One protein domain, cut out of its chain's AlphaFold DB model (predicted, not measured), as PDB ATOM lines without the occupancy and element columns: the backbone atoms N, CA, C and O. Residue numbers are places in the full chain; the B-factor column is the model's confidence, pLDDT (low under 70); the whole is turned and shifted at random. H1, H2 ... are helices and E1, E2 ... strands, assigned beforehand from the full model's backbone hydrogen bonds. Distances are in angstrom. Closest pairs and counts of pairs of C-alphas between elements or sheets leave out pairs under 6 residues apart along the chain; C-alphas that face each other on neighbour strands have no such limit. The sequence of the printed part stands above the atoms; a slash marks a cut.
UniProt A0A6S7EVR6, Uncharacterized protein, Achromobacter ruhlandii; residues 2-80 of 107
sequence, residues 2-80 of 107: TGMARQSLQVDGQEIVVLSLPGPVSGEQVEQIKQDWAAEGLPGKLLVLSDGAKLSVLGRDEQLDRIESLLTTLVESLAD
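What this domain is: This is residues 2 to 80 of the 107 residues of an uncharacterized protein of Achromobacter ruhlandii (UniProt A0A6S7EVR6). A small three-stranded sheet, with helix H1 beside its E3 edge, makes a body from which a long helical arm sticks out, residues 60 to 80 with H2. The arm makes much of the length. The printed part has 79 residues, with named elements in the order E1, E2, H1, E3, H2; the sheet, order E1, E2, E3, is mixed, and the class is mixed, helices and strands. The whole is extended, with a radius of gyration of the C-alphas of 19.4 A and spans of 66 by 26 by 16 A.

Where its parts are: Find C-alpha 5 at (-54.213, 28.841, -40.934); from there E1 runs 18.8 A to residue 11. E2 is residues 14 to 20, 19.1 A, and E3 is residues 45 to 49, 13.1 A. H1 is residues 27 to 40, 20.2 A. H2, residues 62 to 80, runs 27.1 A and ends at C-alpha 80, (-66.482, 29.311, 7.143).

How they stand to each other: Look first at the hairpin E1 and E2, antiparallel at 157 degrees, where N 7 and O 18 are 2.9 A apart, within hydrogen-bond range. E2 and E3 are parallel at 22 degrees, with N 47 and O 17 at 2.8 A. E2, H1 and E3 form a strand-helix-strand unit, two parallel neighbour strands with a helix between, its crossover right-handed. H1 only grazes the sheet, with residues 30 to 37; the closest C-alphas of H1 and E3, Trp 37 and Leu 46, are 8.0 A apart. H2 is not on the sheet and is apart from H1. In H1 and H2 every O i to N i+4 pair is within hydrogen-bond range.

The domain as a whole: The two farthest C-alphas, Glu 28 and Asp 80, are 65.8 A apart. The printed part has no cut. The link from E3 to H2 is long, 12 residues. Look for pLDDT under 70 at residues 2 to 4, 56 to 63 and 80.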
ATOM      1  N   THR A   2     -57.806  26.301 -50.289       48.94
ATOM      2  CA  THR A   2     -57.611  25.406 -49.140       48.94
ATOM      3  C   THR A   2     -56.953  26.201 -48.015       48.94
ATOM      4  O   THR A   2     -55.896  26.789 -48.220       48.94
ATOM      5  N   GLY A   3     -57.638  26.300 -46.874       57.94
ATOM      6  CA  GLY A   3     -57.322  27.236 -45.798       57.94
ATOM      7  C   GLY A   3     -55.973  26.966 -45.141       57.94
ATOM      8  O   GLY A   3     -55.844  26.042 -44.344       57.94
ATOM      9  N   MET A   4     -54.986  27.798 -45.462       66.19
ATOM     10  CA  MET A   4     -53.795  27.978 -44.641       66.19
ATOM     11  C   MET A   4     -54.210  28.742 -43.382       66.19
ATOM     12  O   MET A   4     -54.758  29.841 -43.483       66.19
ATOM     13  N   ALA A   5     -53.970  28.165 -42.205       72.56
ATOM     14  CA  ALA A   5     -54.213  28.841 -40.934       72.56
ATOM     15  C   ALA A   5     -52.881  29.334 -40.363       72.56
ATOM     16  O   ALA A   5     -51.964  28.540 -40.143       72.56
ATOM     17  N   ARG A   6     -52.781  30.647 -40.138       79.25
ATOM     18  CA  ARG A   6     -51.652  31.285 -39.456       79.25
ATOM     19  C   ARG A   6     -52.076  31.655 -38.042       79.25
ATOM     20  O   ARG A   6     -53.090  32.325 -37.864       79.25
ATOM     21  N   GLN A   7     -51.272  31.268 -37.062       78.31
ATOM     22  CA  GLN A   7     -51.419  31.678 -35.669       78.31
ATOM     23  C   GLN A   7     -50.084  32.247 -35.176       78.31
ATOM     24  O   GLN A   7     -49.035  31.749 -35.570       78.31
ATOM     25  N   SER A   8     -50.107  33.298 -34.354       77.06
ATOM     26  CA  SER A   8     -48.921  33.772 -33.629       77.06
ATOM     27  C   SER A   8     -49.125  33.524 -32.137       77.06
ATOM     28  O   SER A   8     -50.240  33.661 -31.632       77.06
ATOM     29  N   LEU A   9     -48.067  33.091 -31.461       76.31
ATOM     30  CA  LEU A   9     -48.045  32.703 -30.056       76.31
ATOM     31  C   LEU A   9     -46.796  33.294 -29.408       76.31
ATOM     32  O   LEU A   9     -45.745  33.351 -30.040       76.31
ATOM     33  N   GLN A  10     -46.883  33.684 -28.140       74.12
ATOM     34  CA  GLN A  10     -45.698  34.002 -27.349       74.12
ATOM     35  C   GLN A  10     -45.423  32.864 -26.371       74.12
ATOM     36  O   GLN A  10     -46.302  32.477 -25.605       74.12
ATOM     37  N   VAL A  11     -44.206  32.327 -26.409       70.69
ATOM     38  CA  VAL A  11     -43.734  31.283 -25.491       70.69
ATOM     39  C   VAL A  11     -42.416  31.762 -24.900       70.69
ATOM     40  O   VAL A  11     -41.495  32.080 -25.648       70.69
ATOM     41  N   ASP A  12     -42.341  31.869 -23.571       73.12
ATOM     42  CA  ASP A  12     -41.159  32.349 -22.834       73.12
ATOM     43  C   ASP A  12     -40.595  33.692 -23.353       73.12
ATOM     44  O   ASP A  12     -39.385  33.906 -23.415       73.12
ATOM     45  N   GLY A  13     -41.479  34.604 -23.773       71.94
ATOM     46  CA  GLY A  13     -41.104  35.913 -24.328       71.94
ATOM     47  C   GLY A  13     -40.571  35.876 -25.766       71.94
ATOM     48  O   GLY A  13     -40.138  36.903 -26.286       71.94
ATOM     49  N   GLN A  14     -40.612  34.717 -26.429       78.00
ATOM     50  CA  GLN A  14     -40.283  34.561 -27.841       78.00
ATOM     51  C   GLN A  14     -41.560  34.449 -28.685       78.00
ATOM     52  O   GLN A  14     -42.441  33.644 -28.387       78.00
ATOM     53  N   GLU A  15     -41.643  35.217 -29.775       81.38
ATOM     54  CA  GLU A  15     -42.715  35.059 -30.762       81.38
ATOM     55  C   GLU A  15     -42.505  33.772 -31.578       81.38
ATOM     56  O   GLU A  15     -41.420  33.509 -32.113       81.38
ATOM     57  N   ILE A  16     -43.547  32.950 -31.652       84.12
ATOM     58  CA  ILE A  16     -43.617  31.734 -32.453       84.12
ATOM     59  C   ILE A  16     -44.793  31.873 -33.413       84.12
ATOM     60  O   ILE A  16     -45.952  31.936 -33.002       84.12
ATOM     61  N   VAL A  17     -44.496  31.870 -34.708       84.44
ATOM     62  CA  VAL A  17     -45.513  31.827 -35.759       84.44
ATOM     63  C   VAL A  17     -45.747  30.376 -36.148       84.44
ATOM     64  O   VAL A  17     -44.808  29.627 -36.397       84.44
ATOM     65  N   VAL A  18     -47.012  29.975 -36.209       86.56
ATOM     66  CA  VAL A  18     -47.445  28.631 -36.578       86.56
ATOM     67  C   VAL A  18     -48.203  28.700 -37.896       86.56
ATOM     68  O   VAL A  18     -49.202  29.413 -38.010       86.56
ATOM     69  N   LEU A  19     -47.741  27.938 -38.884       86.94
ATOM     70  CA  LEU A  19     -48.412  27.747 -40.168       86.94
ATOM     71  C   LEU A  19     -48.956  26.325 -40.238       86.94
ATOM     72  O   LEU A  19     -48.186  25.370 -40.259       86.94
ATOM     73  N   SER A  20     -50.281  26.185 -40.274       87.31
ATOM     74  CA  SER A  20     -50.941  24.886 -40.431       87.31
ATOM     75  C   SER A  20     -51.400  24.700 -41.872       87.31
ATOM     76  O   SER A  20     -52.205  25.483 -42.390       87.31
ATOM     77  N   LEU A  21     -50.880  23.656 -42.511       85.56
ATOM     78  CA  LEU A  21     -51.148  23.288 -43.892       85.56
ATOM     79  C   LEU A  21     -51.983  21.995 -43.927       85.56
ATOM     80  O   LEU A  21     -51.705  21.047 -43.189       85.56
ATOM     81  N   PRO A  22     -53.020  21.922 -44.780       80.56
ATOM     82  CA  PRO A  22     -53.972  20.808 -44.786       80.56
ATOM     83  C   PRO A  22     -53.419  19.503 -45.377       80.56
ATOM     84  O   PRO A  22     -54.108  18.490 -45.341       80.56
ATOM     85  N   GLY A  23     -52.217  19.518 -45.951       85.81
ATOM     86  CA  GLY A  23     -51.611  18.361 -46.600       85.81
ATOM     87  C   GLY A  23     -50.114  18.260 -46.321       85.81
ATOM     88  O   GLY A  23     -49.562  19.120 -45.622       85.81
ATOM     89  N   PRO A  24     -49.464  17.221 -46.860       85.31
ATOM     90  CA  PRO A  24     -48.038  17.018 -46.684       85.31
ATOM     91  C   PRO A  24     -47.263  18.150 -47.353       85.31
ATOM     92  O   PRO A  24     -47.658  18.653 -48.409       85.31
ATOM     93  N   VAL A  25     -46.148  18.537 -46.738       86.50
ATOM     94  CA  VAL A  25     -45.261  19.581 -47.261       86.50
ATOM     95  C   VAL A  25     -44.098  18.909 -47.982       86.50
ATOM     96  O   VAL A  25     -43.390  18.086 -47.401       86.50
ATOM     97  N   SER A  26     -43.904  19.237 -49.259       89.06
ATOM     98  CA  SER A  26     -42.769  18.737 -50.039       89.06
ATOM     99  C   SER A  26     -41.461  19.427 -49.633       89.06
ATOM    100  O   SER A  26     -41.465  20.531 -49.092       89.06
ATOM    101  N   GLY A  27     -40.315  18.810 -49.941       89.31
ATOM    102  CA  GLY A  27     -39.008  19.431 -49.679       89.31
ATOM    103  C   GLY A  27     -38.827  20.783 -50.382       89.31
ATOM    104  O   GLY A  27     -38.278  21.709 -49.796       89.31
ATOM    105  N   GLU A  28     -39.355  20.928 -51.599       90.31
ATOM    106  CA  GLU A  28     -39.353  22.198 -52.338       90.31
ATOM    107  C   GLU A  28     -40.180  23.275 -51.622       90.31
ATOM    108  O   GLU A  28     -39.722  24.404 -51.457       90.31
ATOM    109  N   GLN A  29     -41.364  22.914 -51.115       88.50
ATOM    110  CA  GLN A  29     -42.196  23.831 -50.335       88.50
ATOM    111  C   GLN A  29     -41.516  24.251 -49.030       88.50
ATOM    112  O   GLN A  29     -41.624  25.410 -48.643       88.50
ATOM    113  N   VAL A  30     -40.794  23.345 -48.361       89.12
ATOM    114  CA  VAL A  30     -40.019  23.688 -47.157       89.12
ATOM    115  C   VAL A  30     -38.958  24.741 -47.469       89.12
ATOM    116  O   VAL A  30     -38.827  25.708 -46.720       89.12
ATOM    117  N   GLU A  31     -38.207  24.578 -48.558       91.38
ATOM    118  CA  GLU A  31     -37.176  25.548 -48.935       91.38
ATOM    119  C   GLU A  31     -37.775  26.896 -49.347       91.38
ATOM    120  O   GLU A  31     -37.260  27.932 -48.930       91.38
ATOM    121  N   GLN A  32     -38.908  26.896 -50.058       90.50
ATOM    122  CA  GLN A  32     -39.628  28.130 -50.374       90.50
ATOM    123  C   GLN A  32     -40.082  28.859 -49.102       90.50
ATOM    124  O   GLN A  32     -39.786  30.035 -48.928       90.50
ATOM    125  N   ILE A  33     -40.710  28.144 -48.159       89.06
ATOM    126  CA  ILE A  33     -41.165  28.717 -46.883       89.06
ATOM    127  C   ILE A  33     -39.989  29.308 -46.090       89.06
ATOM    128  O   ILE A  33     -40.126  30.373 -45.489       89.06
ATOM    129  N   LYS A  34     -38.823  28.649 -46.088       87.88
ATOM    130  CA  LYS A  34     -37.615  29.177 -45.432       87.88
ATOM    131  C   LYS A  34     -37.124  30.468 -46.083       87.88
ATOM    132  O   LYS A  34     -36.739  31.388 -45.363       87.88
ATOM    133  N   GLN A  35     -37.108  30.526 -47.414       89.81
ATOM    134  CA  GLN A  35     -36.695  31.724 -48.146       89.81
ATOM    135  C   GLN A  35     -37.659  32.882 -47.900       89.81
ATOM    136  O   GLN A  35     -37.204  33.978 -47.575       89.81
ATOM    137  N   ASP A  36     -38.965  32.623 -47.969       89.31
ATOM    138  CA  ASP A  36     -40.005  33.623 -47.724       89.31
ATOM    139  C   ASP A  36     -39.909  34.164 -46.289       89.31
ATOM    140  O   ASP A  36     -39.885  35.375 -46.075       89.31
ATOM    141  N   TRP A  37     -39.741  33.278 -45.302       87.44
ATOM    142  CA  TRP A  37     -39.568  33.665 -43.899       87.44
ATOM    143  C   TRP A  37     -38.322  34.531 -43.675       87.44
ATOM    144  O   TRP A  37     -38.375  35.535 -42.960       87.44
ATOM    145  N   ALA A  38     -37.196  34.166 -44.295       86.19
ATOM    146  CA  ALA A  38     -35.964  34.944 -44.210       86.19
ATOM    147  C   ALA A  38     -36.091  36.310 -44.905       86.19
ATOM    148  O   ALA A  38     -35.550  37.296 -44.408       86.19
ATOM    149  N   ALA A  39     -36.816  36.377 -46.026       88.56
ATOM    150  CA  ALA A  39     -37.046  37.607 -46.777       88.56
ATOM    151  C   ALA A  39     -37.962  38.593 -46.036       88.56
ATOM    152  O   ALA A  39     -37.727  39.799 -46.104       88.56
ATOM    153  N   GLU A  40     -38.971  38.105 -45.306       84.44
ATOM    154  CA  GLU A  40     -39.847  38.966 -44.500       84.44
ATOM    155  C   GLU A  40     -39.162  39.520 -43.239       84.44
ATOM    156  O   GLU A  40     -39.651  40.484 -42.649       84.44
ATOM    157  N   GLY A  41     -38.026  38.947 -42.821       79.00
ATOM    158  CA  GLY A  41     -37.269  39.428 -41.662       79.00
ATOM    159  C   GLY A  41     -38.056  39.351 -40.351       79.00
ATOM    160  O   GLY A  41     -37.811  40.143 -39.439       79.00
ATOM    161  N   LEU A  42     -39.022  38.432 -40.263       74.69
ATOM    162  CA  LEU A  42     -39.895  38.316 -39.102       74.69
ATOM    163  C   LEU A  42     -39.098  37.846 -37.874       74.69
ATOM    164  O   LEU A  42     -38.369  36.851 -37.951       74.69
ATOM    165  N   PRO A  43     -39.224  38.538 -36.728       70.88
ATOM    166  CA  PRO A  43     -38.616  38.084 -35.490       70.88
ATOM    167  C   PRO A  43     -39.289  36.788 -35.015       70.88
ATOM    168  O   PRO A  43     -40.487  36.587 -35.196       70.88
ATOM    169  N   GLY A  44     -38.515  35.906 -34.377       80.50
ATOM    170  CA  GLY A  44     -39.053  34.711 -33.722       80.50
ATOM    171  C   GLY A  44     -38.757  33.387 -34.427       80.50
ATOM    172  O   GLY A  44     -37.804  33.262 -35.198       80.50
ATOM    173  N   LYS A  45     -39.536  32.356 -34.084       84.19
ATOM    174  CA  LYS A  45     -39.436  31.000 -34.652       84.19
ATOM    175  C   LYS A  45     -40.665  30.690 -35.497       84.19
ATOM    176  O   LYS A  45     -41.782  31.012 -35.110       84.19
ATOM    177  N   LEU A  46     -40.453  29.999 -36.610       86.38
ATOM    178  CA  LEU A  46     -41.527  29.463 -37.436       86.38
ATOM    179  C   LEU A  46     -41.713  27.969 -37.150       86.38
ATOM    180  O   LEU A  46     -40.762  27.194 -37.245       86.38
ATOM    181  N   LEU A  47     -42.943  27.569 -36.843       87.00
ATOM    182  CA  LEU A  47     -43.371  26.179 -36.754       87.00
ATOM    183  C   LEU A  47     -44.333  25.884 -37.910       87.00
ATOM    184  O   LEU A  47     -45.364  26.538 -38.049       87.00
ATOM    185  N   VAL A  48     -44.012  24.889 -38.732       88.75
ATOM    186  CA  VAL A  48     -44.876  24.452 -39.836       88.75
ATOM    187  C   VAL A  48     -45.487  23.109 -39.471       88.75
ATOM    188  O   VAL A  48     -44.768  22.149 -39.198       88.75
ATOM    189  N   LEU A  49     -46.814  23.052 -39.465       88.56
ATOM    190  CA  LEU A  49     -47.595  21.849 -39.229       88.56
ATOM    191  C   LEU A  49     -48.192  21.378 -40.553       88.56
ATOM    192  O   LEU A  49     -48.887  22.137 -41.228       88.56
ATOM    193  N   SER A  50     -47.900  20.137 -40.932       87.94
ATOM    194  CA  SER A  50     -48.417  19.498 -42.144       87.94
ATOM    195  C   SER A  50     -49.561  18.541 -41.830       87.94
ATOM    196  O   SER A  50     -49.868  18.269 -40.670       87.94
ATOM    197  N   ASP A  51     -50.199  18.025 -42.881       86.62
ATOM    198  CA  ASP A  51     -51.168  16.923 -42.787       86.62
ATOM    199  C   ASP A  51     -52.382  17.239 -41.903       86.62
ATOM    200  O   ASP A  51     -52.962  16.371 -41.251       86.62
ATOM    201  N   GLY A  52     -52.769  18.517 -41.864       79.88
ATOM    202  CA  GLY A  52     -53.889  18.979 -41.053       79.88
ATOM    203  C   GLY A  52     -53.617  18.949 -39.548       79.88
ATOM    204  O   GLY A  52     -54.559  19.131 -38.770       79.88
ATOM    205  N   ALA A  53     -52.362  18.752 -39.127       81.81
ATOM    206  CA  ALA A  53     -51.973  18.908 -37.737       81.81
ATOM    207  C   ALA A  53     -52.283  20.334 -37.267       81.81
ATOM    208  O   ALA A  53     -52.045  21.321 -37.967       81.81
ATOM    209  N   LYS A  54     -52.842  20.430 -36.062       76.44
ATOM    210  CA  LYS A  54     -53.195  21.694 -35.418       76.44
ATOM    211  C   LYS A  54     -52.437  21.799 -34.111       76.44
ATOM    212  O   LYS A  54     -52.401  20.839 -33.344       76.44
ATOM    213  N   LEU A  55     -51.876  22.973 -33.847       73.00
ATOM    214  CA  LEU A  55     -51.365  23.278 -32.524       73.00
ATOM    215  C   LEU A  55     -52.544  23.706 -31.656       73.00
ATOM    216  O   LEU A  55     -53.195  24.707 -31.944       73.00
ATOM    217  N   SER A  56     -52.816  22.947 -30.600       64.88
ATOM    218  CA  SER A  56     -53.606  23.446 -29.482       64.88
ATOM    219  C   SER A  56     -52.619  23.797 -28.388       64.88
ATOM    220  O   SER A  56     -51.942  22.917 -27.854       64.88
ATOM    221  N   VAL A  57     -52.477  25.084 -28.097       64.19
ATOM    222  CA  VAL A  57     -51.688  25.506 -26.946       64.19
ATOM    223  C   VAL A  57     -52.566  25.276 -25.724       64.19
ATOM    224  O   VAL A  57     -53.414  26.097 -25.402       64.19
ATOM    225  N   LEU A  58     -52.358  24.138 -25.056       57.28
ATOM    226  CA  LEU A  58     -52.748  23.929 -23.657       57.28
ATOM    227  C   LEU A  58     -51.819  24.781 -22.772       57.28
ATOM    228  O   LEU A  58     -51.081  24.269 -21.935       57.28
ATOM    229  N   GLY A  59     -51.743  26.080 -23.051       53.25
ATOM    230  CA  GLY A  59     -51.114  27.025 -22.143       53.25
ATOM    231  C   GLY A  59     -52.020  27.132 -20.930       53.25
ATOM    232  O   GLY A  59     -53.234  27.044 -21.103       53.25
ATOM    233  N   ARG A  60     -51.437  27.287 -19.736       54.88
ATOM    234  CA  ARG A  60     -52.160  27.772 -18.553       54.88
ATOM    235  C   ARG A  60     -53.085  28.888 -19.008       54.88
ATOM    236  O   ARG A  60     -52.624  29.957 -19.402       54.88
ATOM    237  N   ASP A  61     -54.360  28.567 -19.094       61.00
ATOM    238  CA  ASP A  61     -55.350  29.535 -19.484       61.00
ATOM    239  C   ASP A  61     -55.482  30.413 -18.253       61.00
ATOM    240  O   ASP A  61     -55.903  29.939 -17.203       61.00
ATOM    241  N   GLU A  62     -55.064  31.673 -18.341       61.50
ATOM    242  CA  GLU A  62     -55.237  32.617 -17.239       61.50
ATOM    243  C   GLU A  62     -56.707  32.655 -16.788       61.50
ATOM    244  O   GLU A  62     -56.992  32.947 -15.628       61.50
ATOM    245  N   GLN A  63     -57.654  32.317 -17.678       68.25
ATOM    246  CA  GLN A  63     -59.047  32.114 -17.305       68.25
ATOM    247  C   GLN A  63     -59.249  30.860 -16.459       68.25
ATOM    248  O   GLN A  63     -60.000  30.941 -15.495       68.25
ATOM    249  N   LEU A  64     -58.600  29.733 -16.767       76.00
ATOM    250  CA  LEU A  64     -58.653  28.528 -15.932       76.00
ATOM    251  C   LEU A  64     -57.960  28.746 -14.586       76.00
ATOM    252  O   LEU A  64     -58.554  28.400 -13.573       76.00
ATOM    253  N   ASP A  65     -56.796  29.399 -14.553       79.12
ATOM    254  CA  ASP A  65     -56.107  29.754 -13.303       79.12
ATOM    255  C   ASP A  65     -56.980  30.705 -12.458       79.12
ATOM    256  O   ASP A  65     -57.124  30.552 -11.242       79.12
ATOM    257  N   ARG A  66     -57.648  31.672 -13.106       81.50
ATOM    258  CA  ARG A  66     -58.624  32.555 -12.455       81.50
ATOM    259  C   ARG A  66     -59.855  31.792 -11.967       81.50
ATOM    260  O   ARG A  66     -60.341  32.088 -10.880       81.50
ATOM    261  N   ILE A  67     -60.377  30.850 -12.753       85.19
ATOM    262  CA  ILE A  67     -61.510  29.999 -12.366       85.19
ATOM    263  C   ILE A  67     -61.122  29.148 -11.154       85.19
ATOM    264  O   ILE A  67     -61.878  29.106 -10.191       85.19
ATOM    265  N   GLU A  68     -59.943  28.531 -11.160       89.75
ATOM    266  CA  GLU A  68     -59.430  27.719 -10.054       89.75
ATOM    267  C   GLU A  68     -59.268  28.552  -8.774       89.75
ATOM    268  O   GLU A  68     -59.710  28.137  -7.700       89.75
ATOM    269  N   SER A  69     -58.742  29.776  -8.887       90.19
ATOM    270  CA  SER A  69     -58.639  30.713  -7.760       90.19
ATOM    271  C   SER A  69     -60.010  31.116  -7.197       90.19
ATOM    272  O   SER A  69     -60.207  31.112  -5.978       90.19
ATOM    273  N   LEU A  70     -60.981  31.417  -8.066       93.25
ATOM    274  CA  LEU A  70     -62.347  31.763  -7.655       93.25
ATOM    275  C   LEU A  70     -63.061  30.579  -6.994       93.25
ATOM    276  O   LEU A  70     -63.751  30.768  -5.995       93.25
ATOM    277  N   LEU A  71     -62.883  29.365  -7.523       92.62
ATOM    278  CA  LEU A  71     -63.450  28.147  -6.945       92.62
ATOM    279  C   LEU A  71     -62.843  27.838  -5.576       92.62
ATOM    280  O   LEU A  71     -63.583  27.496  -4.661       92.62
ATOM    281  N   THR A  72     -61.530  28.013  -5.416       93.38
ATOM    282  CA  THR A  72     -60.855  27.852  -4.117       93.38
ATOM    283  C   THR A  72     -61.430  28.821  -3.087       93.38
ATOM    284  O   THR A  72     -61.847  28.398  -2.013       93.38
ATOM    285  N   THR A  73     -61.568  30.097  -3.461       92.62
ATOM    286  CA  THR A  73     -62.149  31.134  -2.591       92.62
ATOM    287  C   THR A  73     -63.589  30.799  -2.187       92.62
ATOM    288  O   THR A  73     -63.970  30.980  -1.036       92.62
ATOM    289  N   LEU A  74     -64.398  30.289  -3.124       90.62
ATOM    290  CA  LEU A  74     -65.782  29.894  -2.856       90.62
ATOM    291  C   LEU A  74     -65.869  28.704  -1.889       90.62
ATOM    292  O   LEU A  74     -66.748  28.662  -1.033       90.62
ATOM    293  N   VAL A  75     -64.979  27.722  -2.036       90.94
ATOM    294  CA  VAL A  75     -64.933  26.557  -1.141       90.94
ATOM    295  C   VAL A  75     -64.541  26.979   0.273       90.94
ATOM    296  O   VAL A  75     -65.168  26.523   1.224       90.94
ATOM    297  N   GLU A  76     -63.561  27.873   0.415       89.38
ATOM    298  CA  GLU A  76     -63.167  28.433   1.714       89.38
ATOM    299  C   GLU A  76     -64.318  29.216   2.361       89.38
ATOM    300  O   GLU A  76     -64.639  28.971   3.519       89.38
ATOM    301  N   SER A  77     -65.022  30.074   1.610       85.00
ATOM    302  CA  SER A  77     -66.152  30.833   2.167       85.00
ATOM    303  C   SER A  77     -67.308  29.944   2.628       85.00
ATOM    304  O   SER A  77     -67.936  30.227   3.640       85.00
ATOM    305  N   LEU A  78     -67.588  28.856   1.902       84.31
ATOM    306  CA  LEU A  78     -68.630  27.903   2.292       84.31
ATOM    307  C   LEU A  78     -68.226  27.047   3.500       84.31
ATOM    308  O   LEU A  78     -69.098  26.560   4.213       84.31
ATOM    309  N   ALA A  79     -66.926  26.839   3.721       79.69
ATOM    310  CA  ALA A  79     -66.433  26.153   4.910       79.69
ATOM    311  C   ALA A  79     -66.558  27.032   6.168       79.69
ATOM    312  O   ALA A  79     -66.895  26.509   7.228       79.69
ATOM    313  N   ASP A  80     -66.364  28.348   6.037       65.69
ATOM    314  CA  ASP A  80     -66.482  29.311   7.143       65.69
ATOM    315  C   ASP A  80     -67.944  29.589   7.562       65.69
ATOM    316  O   ASP A  80     -68.210  29.889   8.723       65.69
TER     317      ASP A  80